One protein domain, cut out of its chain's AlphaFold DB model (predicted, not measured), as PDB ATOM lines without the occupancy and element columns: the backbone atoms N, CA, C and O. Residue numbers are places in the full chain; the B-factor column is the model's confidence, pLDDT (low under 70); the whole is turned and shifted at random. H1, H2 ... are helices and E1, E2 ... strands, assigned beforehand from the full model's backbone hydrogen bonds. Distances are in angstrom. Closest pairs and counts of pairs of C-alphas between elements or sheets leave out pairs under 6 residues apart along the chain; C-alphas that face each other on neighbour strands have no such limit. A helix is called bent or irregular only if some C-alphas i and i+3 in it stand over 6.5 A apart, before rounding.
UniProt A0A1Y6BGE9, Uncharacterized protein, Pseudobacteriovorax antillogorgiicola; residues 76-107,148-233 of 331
ATOM      1  N   ASP A  76     234.226 327.041 226.170       79.00
ATOM      2  CA  ASP A  76     234.880 326.030 225.328       79.00
ATOM      3  C   ASP A  76     236.398 326.237 225.239       79.00
ATOM      4  O   ASP A  76     237.155 325.269 225.131       79.00
ATOM      5  N   GLY A  77     236.861 327.487 225.333       81.31
ATOM      6  CA  GLY A  77     238.281 327.824 225.368       81.31
ATOM      7  C   GLY A  77     238.938 327.299 226.642       81.31
ATOM      8  O   GLY A  77     239.922 326.554 226.572       81.31
ATOM      9  N   THR A  78     238.346 327.612 227.798       84.19
ATOM     10  CA  THR A  78     238.767 327.090 229.105       84.19
ATOM     11  C   THR A  78     238.763 325.560 229.106       84.19
ATOM     12  O   THR A  78     239.760 324.937 229.482       84.19
ATOM     13  N   CYS A  79     237.693 324.927 228.617       86.75
ATOM     14  CA  CYS A  79     237.577 323.470 228.624       86.75
ATOM     15  C   CYS A  79     238.499 322.762 227.626       86.75
ATOM     16  O   CYS A  79     239.006 321.675 227.917       86.75
ATOM     17  N   SER A  80     238.825 323.394 226.499       86.62
ATOM     18  CA  SER A  80     239.859 322.910 225.580       86.62
ATOM     19  C   SER A  80     241.262 322.964 226.207       86.62
ATOM     20  O   SER A  80     242.041 322.006 226.102       86.62
ATOM     21  N   ALA A  81     241.583 324.044 226.932       88.31
ATOM     22  CA  ALA A  81     242.854 324.177 227.648       88.31
ATOM     23  C   ALA A  81     242.999 323.119 228.756       88.31
ATOM     24  O   ALA A  81     244.048 322.477 228.875       88.31
ATOM     25  N   VAL A  82     241.926 322.882 229.511       91.94
ATOM     26  CA  VAL A  82     241.829 321.825 230.527       91.94
ATOM     27  C   VAL A  82     242.025 320.449 229.893       91.94
ATOM     28  O   VAL A  82     242.906 319.698 230.314       91.94
ATOM     29  N   GLY A  83     241.293 320.142 228.818       92.00
ATOM     30  CA  GLY A  83     241.435 318.886 228.082       92.00
ATOM     31  C   GLY A  83     242.856 318.659 227.556       92.00
ATOM     32  O   GLY A  83     243.358 317.534 227.588       92.00
ATOM     33  N   THR A  84     243.541 319.726 227.134       90.12
ATOM     34  CA  THR A  84     244.950 319.667 226.726       90.12
ATOM     35  C   THR A  84     245.854 319.289 227.899       90.12
ATOM     36  O   THR A  84     246.653 318.368 227.755       90.12
ATOM     37  N   GLN A  85     245.709 319.919 229.072       89.62
ATOM     38  CA  GLN A  85     246.498 319.551 230.257       89.62
ATOM     39  C   GLN A  85     246.257 318.105 230.697       89.62
ATOM     40  O   GLN A  85     247.211 317.394 231.005       89.62
ATOM     41  N   VAL A  86     245.003 317.645 230.685       90.44
ATOM     42  CA  VAL A  86     244.659 316.266 231.061       90.44
ATOM     43  C   VAL A  86     245.317 315.258 230.119       90.44
ATOM     44  O   VAL A  86     245.886 314.278 230.585       90.44
ATOM     45  N   ARG A  87     245.340 315.514 228.802       88.44
ATOM     46  CA  ARG A  87     246.062 314.655 227.838       88.44
ATOM     47  C   ARG A  87     247.569 314.592 228.109       88.44
ATOM     48  O   ARG A  87     248.200 313.584 227.804       88.44
ATOM     49  N   MET A  88     248.152 315.641 228.693       86.88
ATOM     50  CA  MET A  88     249.569 315.649 229.062       86.88
ATOM     51  C   MET A  88     249.882 314.764 230.276       86.88
ATOM     52  O   MET A  88     251.056 314.467 230.484       86.88
ATOM     53  N   LEU A  89     248.890 314.318 231.059       85.38
ATOM     54  CA  LEU A  89     249.118 313.428 232.206       85.38
ATOM     55  C   LEU A  89     249.724 312.084 231.785       85.38
ATOM     56  O   LEU A  89     250.644 311.602 232.447       85.38
ATOM     57  N   ASP A  90     249.252 311.527 230.670       80.25
ATOM     58  CA  ASP A  90     249.761 310.262 230.129       80.25
ATOM     59  C   ASP A  90     251.136 310.448 229.470       80.25
ATOM     60  O   ASP A  90     252.008 309.586 229.562       80.25
ATOM     61  N   LEU A  91     251.348 311.602 228.830       85.31
ATOM     62  CA  LEU A  91     252.580 311.916 228.101       85.31
ATOM     63  C   LEU A  91     253.726 312.357 229.024       85.31
ATOM     64  O   LEU A  91     254.892 312.125 228.707       85.31
ATOM     65  N   LEU A  92     253.418 313.005 230.152       87.25
ATOM     66  CA  LEU A  92     254.391 313.566 231.094       87.25
ATOM     67  C   LEU A  92     254.050 313.194 232.552       87.25
ATOM     68  O   LEU A  92     253.693 314.072 233.347       87.25
ATOM     69  N   PRO A  93     254.246 311.928 232.968       83.62
ATOM     70  CA  PRO A  93     253.879 311.467 234.313       83.62
ATOM     71  C   PRO A  93     254.543 312.258 235.450       83.62
ATOM     72  O   PRO A  93     253.946 312.475 236.501       83.62
ATOM     73  N   HIS A  94     255.766 312.756 235.230       87.19
ATOM     74  CA  HIS A  94     256.509 313.563 236.205       87.19
ATOM     75  C   HIS A  94     255.872 314.937 236.483       87.19
ATOM     76  O   HIS A  94     256.164 315.541 237.510       87.19
ATOM     77  N   ARG A  95     254.986 315.431 235.604       87.06
ATOM     78  CA  ARG A  95     254.232 316.682 235.805       87.06
ATOM     79  C   ARG A  95     252.842 316.462 236.388       87.06
ATOM     80  O   ARG A  95     252.114 317.435 236.568       87.06
ATOM     81  N   ARG A  96     252.472 315.218 236.721       87.94
ATOM     82  CA  ARG A  96     251.144 314.884 237.252       87.94
ATOM     83  C   ARG A  96     250.767 315.764 238.437       87.94
ATOM     84  O   ARG A  96     249.694 316.345 238.414       87.94
ATOM     85  N   ALA A  97     251.655 315.931 239.416       88.44
ATOM     86  CA  ALA A  97     251.385 316.777 240.580       88.44
ATOM     87  C   ALA A  97     251.097 318.239 240.195       88.44
ATOM     88  O   ALA A  97     250.156 318.836 240.702       88.44
ATOM     89  N   GLU A  98     251.859 318.809 239.256       89.81
ATOM     90  CA  GLU A  98     251.651 320.188 238.800       89.81
ATOM     91  C   GLU A  98     250.326 320.350 238.040       89.81
ATOM     92  O   GLU A  98     249.600 321.317 238.267       89.81
ATOM     93  N   ILE A  99     250.006 319.406 237.148       89.19
ATOM     94  CA  ILE A  99     248.760 319.416 236.373       89.19
ATOM     95  C   ILE A  99     247.558 319.238 237.306       89.19
ATOM     96  O   ILE A  99     246.612 320.016 237.230       89.19
ATOM     97  N   MET A 100     247.623 318.274 238.229       90.06
ATOM     98  CA  MET A 100     246.596 318.057 239.250       90.06
ATOM     99  C   MET A 100     246.374 319.319 240.081       90.06
ATOM    100  O   MET A 100     245.237 319.749 240.224       90.06
ATOM    101  N   ARG A 101     247.447 319.966 240.548       89.31
ATOM    102  CA  ARG A 101     247.372 321.214 241.316       89.31
ATOM    103  C   ARG A 101     246.626 322.314 240.555       89.31
ATOM    104  O   ARG A 101     245.722 322.936 241.103       89.31
ATOM    105  N   LYS A 102     246.930 322.510 239.266       88.56
ATOM    106  CA  LYS A 102     246.212 323.487 238.423       88.56
ATOM    107  C   LYS A 102     244.729 323.148 238.270       88.56
ATOM    108  O   LYS A 102     243.895 324.037 238.349       88.56
ATOM    109  N   LEU A 103     244.403 321.872 238.053       89.94
ATOM    110  CA  LEU A 103     243.031 321.411 237.809       89.94
ATOM    111  C   LEU A 103     242.159 321.356 239.076       89.94
ATOM    112  O   LEU A 103     240.954 321.601 238.995       89.94
ATOM    113  N   ARG A 104     242.757 320.996 240.218       88.25
ATOM    114  CA  ARG A 104     242.066 320.562 241.446       88.25
ATOM    115  C   ARG A 104     242.376 321.387 242.693       88.25
ATOM    116  O   ARG A 104     241.740 321.175 243.714       88.25
ATOM    117  N   GLU A 105     243.315 322.326 242.643       85.69
ATOM    118  CA  GLU A 105     243.630 323.187 243.795       85.69
ATOM    119  C   GLU A 105     243.519 324.671 243.426       85.69
ATOM    120  O   GLU A 105     242.870 325.444 244.133       85.69
ATOM    121  N   GLU A 106     244.090 325.063 242.286       85.25
ATOM    122  CA  GLU A 106     244.145 326.463 241.831       85.25
ATOM    123  C   GLU A 106     242.917 326.912 241.031       85.25
ATOM    124  O   GLU A 106     242.777 328.097 240.723       85.25
ATOM    125  N   SER A 107     242.020 325.984 240.705       83.38
ATOM    126  CA  SER A 107     240.775 326.257 239.996       83.38
ATOM    127  C   SER A 107     239.579 325.836 240.845       83.38
ATOM    128  O   SER A 107     239.564 324.761 241.444       83.38
ATOM    129  N   TYR A 148     207.542 319.603 254.236       69.69
ATOM    130  CA  TYR A 148     208.371 318.516 253.755       69.69
ATOM    131  C   TYR A 148     209.420 318.172 254.801       69.69
ATOM    132  O   TYR A 148     210.205 319.013 255.242       69.69
ATOM    133  N   VAL A 149     209.443 316.901 255.179       71.69
ATOM    134  CA  VAL A 149     210.494 316.329 256.009       71.69
ATOM    135  C   VAL A 149     211.402 315.522 255.099       71.69
ATOM    136  O   VAL A 149     211.001 314.469 254.598       71.69
ATOM    137  N   VAL A 150     212.626 316.010 254.906       71.00
ATOM    138  CA  VAL A 150     213.659 315.287 254.156       71.00
ATOM    139  C   VAL A 150     214.045 314.032 254.920       71.00
ATOM    140  O   VAL A 150     214.445 314.109 256.080       71.00
ATOM    141  N   GLY A 151     213.924 312.886 254.260       68.12
ATOM    142  CA  GLY A 151     214.407 311.609 254.762       68.12
ATOM    143  C   GLY A 151     215.842 311.362 254.315       68.12
ATOM    144  O   GLY A 151     216.751 311.316 255.140       68.12
ATOM    145  N   THR A 152     216.050 311.226 253.005       72.62
ATOM    146  CA  THR A 152     217.363 310.926 252.419       72.62
ATOM    147  C   THR A 152     217.684 311.869 251.273       72.62
ATOM    148  O   THR A 152     216.800 312.254 250.511       72.62
ATOM    149  N   VAL A 153     218.968 312.183 251.120       74.25
ATOM    150  CA  VAL A 153     219.524 312.859 249.947       74.25
ATOM    151  C   VAL A 153     220.630 311.960 249.420       74.25
ATOM    152  O   VAL A 153     221.620 311.740 250.113       74.25
ATOM    153  N   ASN A 154     220.443 311.408 248.228       78.88
ATOM    154  CA  ASN A 154     221.442 310.597 247.553       78.88
ATOM    155  C   ASN A 154     222.027 311.413 246.410       78.88
ATOM    156  O   ASN A 154     221.300 311.845 245.520       78.88
ATOM    157  N   VAL A 155     223.342 311.600 246.422       80.00
ATOM    158  CA  VAL A 155     224.058 312.222 245.310       80.00
ATOM    159  C   VAL A 155     224.762 311.126 244.530       80.00
ATOM    160  O   VAL A 155     225.538 310.344 245.081       80.00
ATOM    161  N   SER A 156     224.502 311.062 243.234       83.06
ATOM    162  CA  SER A 156     225.249 310.220 242.312       83.06
ATOM    163  C   SER A 156     225.970 311.084 241.291       83.06
ATOM    164  O   SER A 156     225.508 312.155 240.906       83.06
ATOM    165  N   LEU A 157     227.145 310.623 240.887       85.38
ATOM    166  CA  LEU A 157     227.939 311.229 239.836       85.38
ATOM    167  C   LEU A 157     228.237 310.112 238.838       85.38
ATOM    168  O   LEU A 157     228.867 309.119 239.199       85.38
ATOM    169  N   ASN A 158     227.741 310.266 237.615       85.94
ATOM    170  CA  ASN A 158     227.942 309.339 236.509       85.94
ATOM    171  C   ASN A 158     228.747 310.045 235.420       85.94
ATOM    172  O   ASN A 158     228.637 311.258 235.257       85.94
ATOM    173  N   TRP A 159     229.559 309.305 234.673       89.00
ATOM    174  CA  TRP A 159     230.355 309.868 233.586       89.00
ATOM    175  C   TRP A 159     230.614 308.844 232.490       89.00
ATOM    176  O   TRP A 159     230.641 307.634 232.728       89.00
ATOM    177  N   GLU A 160     230.839 309.345 231.283       88.69
ATOM    178  CA  GLU A 160     231.279 308.543 230.154       88.69
ATOM    179  C   GLU A 160     232.720 308.061 230.320       88.69
ATOM    180  O   GLU A 160     233.553 308.703 230.961       88.69
ATOM    181  N   SER A 161     233.076 306.998 229.595       86.50
ATOM    182  CA  SER A 161     234.465 306.532 229.515       86.50
ATOM    183  C   SER A 161     235.433 307.552 228.887       86.50
ATOM    184  O   SER A 161     236.651 307.378 228.896       86.50
ATOM    185  N   SER A 162     234.889 308.579 228.225       85.75
ATOM    186  CA  SER A 162     235.646 309.620 227.532       85.75
ATOM    187  C   SER A 162     235.936 310.846 228.412       85.75
ATOM    188  O   SER A 162     236.753 311.690 228.019       85.75
ATOM    189  N   ALA A 163     235.292 310.927 229.583       90.19
ATOM    190  CA  ALA A 163     235.321 312.073 230.480       90.19
ATOM    191  C   ALA A 163     236.736 312.357 231.014       90.19
ATOM    192  O   ALA A 163     237.538 311.450 231.274       90.19
ATOM    193  N   LEU A 164     237.065 313.638 231.165       91.69
ATOM    194  CA  LEU A 164     238.354 314.100 231.673       91.69
ATOM    195  C   LEU A 164     238.583 313.637 233.115       91.69
ATOM    196  O   LEU A 164     239.678 313.171 233.432       91.69
ATOM    197  N   ILE A 165     237.541 313.679 233.946       90.12
ATOM    198  CA  ILE A 165     237.555 313.231 235.340       90.12
ATOM    199  C   ILE A 165     238.095 311.807 235.495       90.12
ATOM    200  O   ILE A 165     238.881 311.537 236.403       90.12
ATOM    201  N   GLN A 166     237.747 310.898 234.579       88.50
ATOM    202  CA  GLN A 166     238.212 309.514 234.639       88.50
ATOM    203  C   GLN A 166     239.725 309.407 234.400       88.50
ATOM    204  O   GLN A 166     240.395 308.574 235.008       88.50
ATOM    205  N   LYS A 167     240.279 310.265 233.535       87.12
ATOM    206  CA  LYS A 167     241.718 310.304 233.229       87.12
ATOM    207  C   LYS A 167     242.526 310.931 234.362       87.12
ATOM    208  O   LYS A 167     243.645 310.510 234.649       87.12
ATOM    209  N   VAL A 168     241.948 311.935 235.015       86.88
ATOM    210  CA  VAL A 168     242.554 312.647 236.146       86.88
ATOM    211  C   VAL A 168     242.580 311.760 237.400       86.88
ATOM    212  O   VAL A 168     243.631 311.625 238.039       86.88
ATOM    213  N   GLY A 169     241.468 311.079 237.699       84.94
ATOM    214  CA  GLY A 169     241.298 310.213 238.869       84.94
ATOM    215  C   GLY A 169     240.792 310.957 240.113       84.94
ATOM    216  O   GLY A 169     240.266 312.061 240.009       84.94
ATOM    217  N   ALA A 170     240.944 310.339 241.295       79.62
ATOM    218  CA  ALA A 170     240.451 310.854 242.588       79.62
ATOM    219  C   ALA A 170     238.926 311.121 242.626       79.62
ATOM    220  O   ALA A 170     238.448 312.089 243.214       79.62
ATOM    221  N   THR A 171     238.150 310.240 241.988       83.06
ATOM    222  CA  THR A 171     236.688 310.360 241.854       83.06
ATOM    223  C   THR A 171     235.944 310.239 243.184       83.06
ATOM    224  O   THR A 171     234.921 310.893 243.361       83.06
ATOM    225  N   GLU A 172     236.458 309.451 244.131       83.50
ATOM    226  CA  GLU A 172     235.819 309.248 245.440       83.50
ATOM    227  C   GLU A 172     235.839 310.515 246.308       83.50
ATOM    228  O   GLU A 172     234.807 310.901 246.856       83.50
ATOM    229  N   ASP A 173     236.972 311.224 246.378       82.69
ATOM    230  CA  ASP A 173     237.084 312.484 247.132       82.69
ATOM    231  C   ASP A 173     236.151 313.559 246.564       82.69
ATOM    232  O   ASP A 173     235.561 314.367 247.289       82.69
ATOM    233  N   LEU A 174     235.988 313.546 245.242       84.38
ATOM    234  CA  LEU A 174     235.093 314.450 244.551       84.38
ATOM    235  C   LEU A 174     233.627 314.135 244.827       84.38
ATOM    236  O   LEU A 174     232.842 315.047 245.082       84.38
ATOM    237  N   LYS A 175     233.270 312.850 244.792       84.44
ATOM    238  CA  LYS A 175     231.928 312.389 245.132       84.44
ATOM    239  C   LYS A 175     231.575 312.793 246.559       84.44
ATOM    240  O   LYS A 175     230.523 313.381 246.768       84.44
ATOM    241  N   LYS A 176     232.497 312.598 247.504       84.56
ATOM    242  CA  LYS A 176     232.326 313.048 248.885       84.56
ATOM    243  C   LYS A 176     232.153 314.566 248.991       84.56
ATOM    244  O   LYS A 176     231.277 315.030 249.705       84.56
ATOM    245  N   SER A 177     232.933 315.343 248.238       84.00
ATOM    246  CA  SER A 177     232.785 316.808 248.207       84.00
ATOM    247  C   SER A 177     231.408 317.240 247.686       84.00
ATOM    248  O   SER A 177     230.835 318.199 248.189       84.00
ATOM    249  N   LEU A 178     230.863 316.536 246.687       83.50
ATOM    250  CA  LEU A 178     229.499 316.765 246.202       83.50
ATOM    251  C   LEU A 178     228.458 316.368 247.254       83.50
ATOM    252  O   LEU A 178     227.547 317.142 247.523       83.50
ATOM    253  N   GLU A 179     228.606 315.200 247.877       83.75
ATOM    254  CA  GLU A 179     227.738 314.757 248.974       83.75
ATOM    255  C   GLU A 179     227.714 315.778 250.120       83.75
ATOM    256  O   GLU A 179     226.638 316.110 250.610       83.75
ATOM    257  N   ASP A 180     228.868 316.346 250.486       83.50
ATOM    258  CA  ASP A 180     228.978 317.382 251.515       83.50
ATOM    259  C   ASP A 180     228.216 318.664 251.120       83.50
ATOM    260  O   ASP A 180     227.501 319.223 251.954       83.50
ATOM    261  N   ILE A 181     228.298 319.102 249.854       79.75
ATOM    262  CA  ILE A 181     227.560 320.277 249.337       79.75
ATOM    263  C   ILE A 181     226.045 320.082 249.458       79.75
ATOM    264  O   ILE A 181     225.331 321.005 249.845       79.75
ATOM    265  N   PHE A 182     225.552 318.887 249.134       75.38
ATOM    266  CA  PHE A 182     224.121 318.578 249.142       75.38
ATOM    267  C   PHE A 182     223.631 317.986 250.476       75.38
ATOM    268  O   PHE A 182     222.451 317.646 250.604       75.38
ATOM    269  N   SER A 183     224.503 317.874 251.483       71.12
ATOM    270  CA  SER A 183     224.144 317.327 252.790       71.12
ATOM    271  C   SER A 183     223.155 318.234 253.552       71.12
ATOM    272  O   SER A 183     223.167 319.464 253.478       71.12
ATOM    273  N   ILE A 184     222.219 317.595 254.260       60.12
ATOM    274  CA  ILE A 184     221.086 318.196 254.991       60.12
ATOM    275  C   ILE A 184     221.607 319.178 256.065       60.12
ATOM    276  O   ILE A 184     222.519 318.814 256.807       60.12
ATOM    277  N   PRO A 185     221.032 320.399 256.197       53.59
ATOM    278  CA  PRO A 185     219.612 320.708 255.998       53.59
ATOM    279  C   PRO A 185     219.263 321.591 254.792       53.59
ATOM    280  O   PRO A 185     218.121 322.031 254.679       53.59
ATOM    281  N   SER A 186     220.201 321.831 253.875       54.00
ATOM    282  CA  SER A 186     220.051 322.869 252.846       54.00
ATOM    283  C   SER A 186     219.030 322.628 251.715       54.00
ATOM    284  O   SER A 186     218.445 323.617 251.273       54.00
ATOM    285  N   PRO A 187     218.753 321.406 251.204       51.47
ATOM    286  CA  PRO A 187     218.093 321.298 249.898       51.47
ATOM    287  C   PRO A 187     216.612 321.688 249.884       51.47
ATOM    288  O   PRO A 187     216.097 322.057 248.843       51.47
ATOM    289  N   VAL A 188     215.917 321.676 251.023       53.91
ATOM    290  CA  VAL A 188     214.495 322.080 251.085       53.91
ATOM    291  C   VAL A 188     214.341 323.511 251.630       53.91
ATOM    292  O   VAL A 188     213.246 323.981 251.925       53.91
ATOM    293  N   GLY A 189     215.457 324.237 251.751       56.66
ATOM    294  CA  GLY A 189     215.481 325.685 251.964       56.66
ATOM    295  C   GLY A 189     215.348 326.497 250.672       56.66
ATOM    296  O   GLY A 189     215.445 327.717 250.729       56.66
ATOM    297  N   GLY A 190     215.163 325.841 249.522       58.06
ATOM    298  CA  GLY A 190     215.011 326.480 248.214       58.06
ATOM    299  C   GLY A 190     216.319 326.613 247.432       58.06
ATOM    300  O   GLY A 190     216.283 326.583 246.206       58.06
ATOM    301  N   GLN A 191     217.474 326.716 248.103       68.81
ATOM    302  CA  GLN A 191     218.777 326.915 247.453       68.81
ATOM    303  C   GLN A 191     219.924 326.179 248.171       68.81
ATOM    304  O   GLN A 191     219.981 326.099 249.399       68.81
ATOM    305  N   VAL A 192     220.869 325.673 247.382       72.62
ATOM    306  CA  VAL A 192     222.136 325.068 247.803       72.62
ATOM    307  C   VAL A 192     223.246 325.717 246.985       72.62
ATOM    308  O   VAL A 192     223.180 325.741 245.760       72.62
ATOM    309  N   SER A 193     224.283 326.220 247.648       76.06
ATOM    310  CA  SER A 193     225.489 326.704 246.977       76.06
ATOM    311  C   SER A 193     226.715 326.053 247.597       76.06
ATOM    312  O   SER A 193     226.838 325.960 248.819       76.06
ATOM    313  N   GLY A 194     227.621 325.584 246.748       78.75
ATOM    314  CA  GLY A 194     228.816 324.863 247.148       78.75
ATOM    315  C   GLY A 194     229.993 325.169 246.241       78.75
ATOM    316  O   GLY A 194     229.837 325.532 245.077       78.75
ATOM    317  N   ARG A 195     231.203 325.019 246.773       83.75
ATOM    318  CA  ARG A 195     232.437 325.162 246.000       83.75
ATOM    319  C   ARG A 195     233.060 323.796 245.786       83.75
ATOM    320  O   ARG A 195     233.280 323.063 246.744       83.75
ATOM    321  N   ILE A 196     233.452 323.526 244.548       86.31
ATOM    322  CA  ILE A 196     234.206 322.337 244.172       86.31
ATOM    323  C   ILE A 196     235.493 322.736 243.450       86.31
ATOM    324  O   ILE A 196     235.514 323.667 242.643       86.31
ATOM    325  N   GLN A 197     236.594 322.056 243.752       88.44
ATOM    326  CA  GLN A 197     237.873 322.281 243.075       88.44
ATOM    327  C   GLN A 197     238.101 321.162 242.061       88.44
ATOM    328  O   GLN A 197     238.780 320.169 242.316       88.44
ATOM    329  N   ALA A 198     237.410 321.277 240.930       88.88
ATOM    330  CA  ALA A 198     237.300 320.203 239.953       88.88
ATOM    331  C   ALA A 198     237.013 320.743 238.557       88.88
ATOM    332  O   ALA A 198     235.902 320.616 238.046       88.88
ATOM    333  N   MET A 199     238.002 321.402 237.954       90.38
ATOM    334  CA  MET A 199     237.809 322.041 236.652       90.38
ATOM    335  C   MET A 199     237.512 321.036 235.530       90.38
ATOM    336  O   MET A 199     236.701 321.290 234.649       90.38
ATOM    337  N   ASP A 200     238.156 319.878 235.570       92.12
ATOM    338  CA  ASP A 200     237.888 318.751 234.680       92.12
ATOM    339  C   ASP A 200     236.450 318.233 234.813       92.12
ATOM    340  O   ASP A 200     235.782 318.108 233.793       92.12
ATOM    341  N   LEU A 201     235.936 318.040 236.038       89.56
ATOM    342  CA  LEU A 201     234.522 317.690 236.228       89.56
ATOM    343  C   LEU A 201     233.600 318.795 235.700       89.56
ATOM    344  O   LEU A 201     232.611 318.491 235.049       89.56
ATOM    345  N   ALA A 202     233.905 320.066 235.963       87.81
ATOM    346  CA  ALA A 202     233.083 321.172 235.477       87.81
ATOM    347  C   ALA A 202     233.003 321.202 233.944       87.81
ATOM    348  O   ALA A 202     231.938 321.447 233.385       87.81
ATOM    349  N   CYS A 203     234.107 320.897 233.261       87.44
ATOM    350  CA  CYS A 203     234.126 320.766 231.809       87.44
ATOM    351  C   CYS A 203     233.410 319.510 231.302       87.44
ATOM    352  O   CYS A 203     232.769 319.565 230.253       87.44
ATOM    353  N   ASP A 204     233.476 318.396 232.030       89.00
ATOM    354  CA  ASP A 204     232.700 317.201 231.693       89.00
ATOM    355  C   ASP A 204     231.194 317.431 231.887       89.00
ATOM    356  O   ASP A 204     230.420 317.042 231.022       89.00
ATOM    357  N   LEU A 205     230.779 318.128 232.951       82.62
ATOM    358  CA  LEU A 205     229.383 318.526 233.185       82.62
ATOM    359  C   LEU A 205     228.881 319.487 232.103       82.62
ATOM    360  O   LEU A 205     227.789 319.302 231.577       82.62
ATOM    361  N   ARG A 206     229.697 320.483 231.731       80.38
ATOM    362  CA  ARG A 206     229.372 321.419 230.644       80.38
ATOM    363  C   ARG A 206     229.202 320.705 229.304       80.38
ATOM    364  O   ARG A 206     228.351 321.088 228.519       80.38
ATOM    365  N   SER A 207     230.038 319.705 229.027       78.12
ATOM    366  CA  SER A 207     230.022 318.977 227.753       78.12
ATOM    367  C   SER A 207     229.098 317.757 227.733       78.12
ATOM    368  O   SER A 207     229.157 316.990 226.774       78.12
ATOM    369  N   GLY A 208     228.304 317.535 228.787       76.94
ATOM    370  CA  GLY A 208     227.397 316.386 228.901       76.94
ATOM    371  C   GLY A 208     228.093 315.035 229.108       76.94
ATOM    372  O   GLY A 208     227.455 313.994 229.067       76.94
ATOM    373  N   LYS A 209     229.409 315.014 229.347       84.56
ATOM    374  CA  LYS A 209     230.184 313.779 229.578       84.56
ATOM    375  C   LYS A 209     230.134 313.295 231.015       84.56
ATOM    376  O   LYS A 209     230.572 312.180 231.306       84.56
ATOM    377  N   ALA A 210     229.666 314.141 231.921       85.06
ATOM    378  CA  ALA A 210     229.358 313.789 233.290       85.06
ATOM    379  C   ALA A 210     227.981 314.335 233.654       85.06
ATOM    380  O   ALA A 210     227.579 315.392 233.178       85.06
ATOM    381  N   HIS A 211     227.301 313.630 234.550       81.25
ATOM    382  CA  HIS A 211     226.011 314.014 235.095       81.25
ATOM    383  C   HIS A 211     226.038 313.822 236.602       81.25
ATOM    384  O   HIS A 211     226.404 312.753 237.102       81.25
ATOM    385  N   ILE A 212     225.616 314.844 237.334       77.00
ATOM    386  CA  ILE A 212     225.239 314.683 238.737       77.00
ATOM    387  C   ILE A 212     223.758 314.274 238.748       77.00
ATOM    388  O   ILE A 212     222.986 314.632 237.859       77.00
ATOM    389  N   SER A 213     223.336 313.459 239.704       75.44
ATOM    390  CA  SER A 213     221.921 313.290 240.032       75.44
ATOM    391  C   SER A 213     221.757 313.401 241.534       75.44
ATOM    392  O   SER A 213     222.550 312.835 242.284       75.44
ATOM    393  N   VAL A 214     220.744 314.141 241.962       73.25
ATOM    394  CA  VAL A 214     220.402 314.298 243.375       73.25
ATOM    395  C   VAL A 214     218.995 313.758 243.547       73.25
ATOM    396  O   VAL A 214     218.034 314.330 243.030       73.25
ATOM    397  N   ASP A 215     218.912 312.630 244.246       74.44
ATOM    398  CA  ASP A 215     217.670 311.949 244.570       74.44
ATOM    399  C   ASP A 215     217.299 312.270 246.018       74.44
ATOM    400  O   ASP A 215     218.004 311.903 246.962       74.44
ATOM    401  N   ILE A 216     216.193 312.977 246.203       70.56
ATOM    402  CA  ILE A 216     215.694 313.393 247.510       70.56
ATOM    403  C   ILE A 216     214.421 312.618 247.786       70.56
ATOM    404  O   ILE A 216     213.449 312.709 247.040       70.56
ATOM    405  N   SER A 217     214.417 311.886 248.893       71.56
ATOM    406  CA  SER A 217     213.219 311.224 249.388       71.56
ATOM    407  C   SER A 217     212.836 311.778 250.749       71.56
ATOM    408  O   SER A 217     213.679 312.232 251.531       71.56
ATOM    409  N   GLY A 218     211.547 311.750 251.049       71.06
ATOM    410  CA  GLY A 218     211.060 312.216 252.331       71.06
ATOM    411  C   GLY A 218     209.584 311.953 252.532       71.06
ATOM    412  O   GLY A 218     208.949 311.162 251.831       71.06
ATOM    413  N   SER A 219     209.036 312.625 253.535       64.31
ATOM    414  CA  SER A 219     207.624 312.525 253.873       64.31
ATOM    415  C   SER A 219     206.964 313.894 253.913       64.31
ATOM    416  O   SER A 219     207.524 314.877 254.395       64.31
ATOM    417  N   TYR A 220     205.745 313.926 253.399       63.41
ATOM    418  CA  TYR A 220     204.748 314.963 253.597       63.41
ATOM    419  C   TYR A 220     203.625 314.344 254.456       63.41
ATOM    420  O   TYR A 220     203.388 313.140 254.334       63.41
ATOM    421  N   PRO A 221     202.889 315.092 255.305       52.50
ATOM    422  CA  PRO A 221     201.955 314.526 256.293       52.50
ATOM    423  C   PRO A 221     200.910 313.517 255.782       52.50
ATOM    424  O   PRO A 221     200.289 312.828 256.587       52.50
ATOM    425  N   LYS A 222     200.685 313.433 254.464       49.91
ATOM    426  CA  LYS A 222     199.749 312.493 253.833       49.91
ATOM    427  C   LYS A 222     200.382 311.524 252.820       49.91
ATOM    428  O   LYS A 222     199.705 310.568 252.463       49.91
ATOM    429  N   TYR A 223     201.631 311.733 252.378       40.38
ATOM    430  CA  TYR A 223     202.280 310.941 251.316       40.38
ATOM    431  C   TYR A 223     203.814 310.938 251.452       40.38
ATOM    432  O   TYR A 223     204.400 311.901 251.937       40.38
ATOM    433  N   SER A 224     204.481 309.880 250.989       44.44
ATOM    434  CA  SER A 224     205.926 309.906 250.716       44.44
ATOM    435  C   SER A 224     206.194 310.585 249.372       44.44
ATOM    436  O   SER A 224     205.384 310.446 248.457       44.44
ATOM    437  N   TYR A 225     207.325 311.277 249.241       49.56
ATOM    438  CA  TYR A 225     207.770 311.846 247.967       49.56
ATOM    439  C   TYR A 225     209.161 311.327 247.598       49.56
ATOM    440  O   TYR A 225     209.989 311.062 248.474       49.56
ATOM    441  N   GLU A 226     209.395 311.199 246.295       46.62
ATOM    442  CA  GLU A 226     210.682 310.868 245.690       46.62
ATOM    443  C   GLU A 226     210.901 311.841 244.533       46.62
ATOM    444  O   GLU A 226     210.033 312.012 243.677       46.62
ATOM    445  N   PHE A 227     212.030 312.534 244.558       48.97
ATOM    446  CA  PHE A 227     212.371 313.552 243.584       48.97
ATOM    447  C   PHE A 227     213.773 313.305 243.060       48.97
ATOM    448  O   PHE A 227     214.701 313.151 243.849       48.97
ATOM    449  N   ARG A 228     213.920 313.311 241.737       45.84
ATOM    450  CA  ARG A 228     215.198 313.161 241.051       45.84
ATOM    451  C   ARG A 228     215.465 314.407 240.227       45.84
ATOM    452  O   ARG A 228     214.733 314.684 239.283       45.84
ATOM    453  N   THR A 229     216.529 315.134 240.555       48.38
ATOM    454  CA  THR A 229     217.077 316.162 239.659       48.38
ATOM    455  C   THR A 229     218.218 315.560 238.854       48.38
ATOM    456  O   THR A 229     219.165 315.017 239.432       48.38
ATOM    457  N   LEU A 230     218.132 315.665 237.529       44.09
ATOM    458  CA  LEU A 230     219.231 315.383 236.607       44.09
ATOM    459  C   LEU A 230     219.988 316.684 236.337       44.09
ATOM    460  O   LEU A 230     219.395 317.693 235.966       44.09
ATOM    461  N   PHE A 231     221.297 316.663 236.560       53.78
ATOM    462  CA  PHE A 231     222.164 317.815 236.365       53.78
ATOM    463  C   PHE A 231     222.737 317.720 234.964       53.78
ATOM    464  O   PHE A 231     223.773 317.084 234.757       53.78
ATOM    465  N   ASP A 232     222.036 318.325 234.014       45.84
ATOM    466  CA  ASP A 232     222.505 318.409 232.645       45.84
ATOM    467  C   ASP A 232     222.509 319.865 232.182       45.84
ATOM    468  O   ASP A 232     221.462 320.487 232.005       45.84
ATOM    469  N   GLN A 233     223.707 320.437 232.048       44.16
ATOM    470  CA  GLN A 233     223.863 321.796 231.533       44.16
ATOM    471  C   GLN A 233     223.551 321.843 230.025       44.16
ATOM    472  O   GLN A 233     223.210 322.909 229.509       44.16
TER     473      GLN A 233
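What this domain is: This is residues 76 to 107 and 148 to 233 of the 331 residues of an uncharacterized protein of Pseudobacteriovorax antillogorgiicola (UniProt A0A1Y6BGE9). The domain is a rod with a cluster of helices, H1, H2, H3 and H6, at one end, from which a long, narrow, twisted sheet of E1, E3 and E4 runs to the other end, where the hairpin of E3 and E4 turns. H4 covers part of one face of this sheet, over E1, and E2 runs beside H4. The printed part has 118 residues with six named helices and four named strands, in the order H1 H2 E1 H3 H4 H5 E2 H6 E3 E4; the sheet's order is E1 - E3 - E4, all antiparallel, and the class is mixed. The whole is loose, with a radius of gyration of the C-alphas of 16.7 A and spans of 59 by 22 by 22 A.

How they stand to each other: H1, residues 76 to 91, and H2, residues 93 to 104, form a helical hairpin at a shallow tilt of 28 degrees, opposite ways; their closest C-alphas, of Leu 89 and Arg 96, are 5.6 A apart. H1 touches H6, residues 199 to 206, with its residues 79 to 83 alone, at a steep tilt of 52 degrees; the closest C-alphas are those of Cys 79 and Cys 203, 5.4 A. H3, residues 164 to 168, touches H6 too, closest at the C-alphas of Ile 165 and Leu 201, 5.5 A. E1, residues 149 to 159, is the antiparallel neighbour of E3, residues 210 to 220, with N 156 and O 213 at 2.8 A. E3 and E4, residues 223 to 231, form a hairpin, with N 216 and O 227 at 2.8 A. H4, residues 171 to 182, is on the sheet at a height of 8.8 A, over E1, in two layers, a helix on one face of a sheet. H6 is on the same face and stands up from the sheet by 56 degrees. H5, residues 186 to 189, only grazes the sheet. E2, residues 190 to 196, pairs with no named strand; its Gly 194 and Ile 181 of H4 have the closest C-alphas of the two, 5.2 A. Every O i to N i+4 pair is within hydrogen-bond range in H3, H4 and H6, against 9 of 12 in H1 and 6 of 8 in H2; H5 is too short for such a pair.

Where its parts are: H1 begins at C-alpha 76, (234.880, 326.030, 225.328), and is 22.8 A long. H2 is irregular: C-alphas 94 and 97 are 7.5 A apart. E1 is 30.6 A long, E3 31.9 A and E4 25.8 A, ending at C-alpha 231, (222.164, 317.815, 236.365).

The domain as a whole: The two C-alphas farthest apart, of His 94 and Lys 222, are 59.4 A apart. Residues 108 to 147 are not printed, and C-alphas 107 and 148 are 36.0 A apart across this cut; the links printed whole are tight. The mean pLDDT of the printed part is 77.4, and it is under 70 at residues 148, 151, 184 to 191 and 219 to 233.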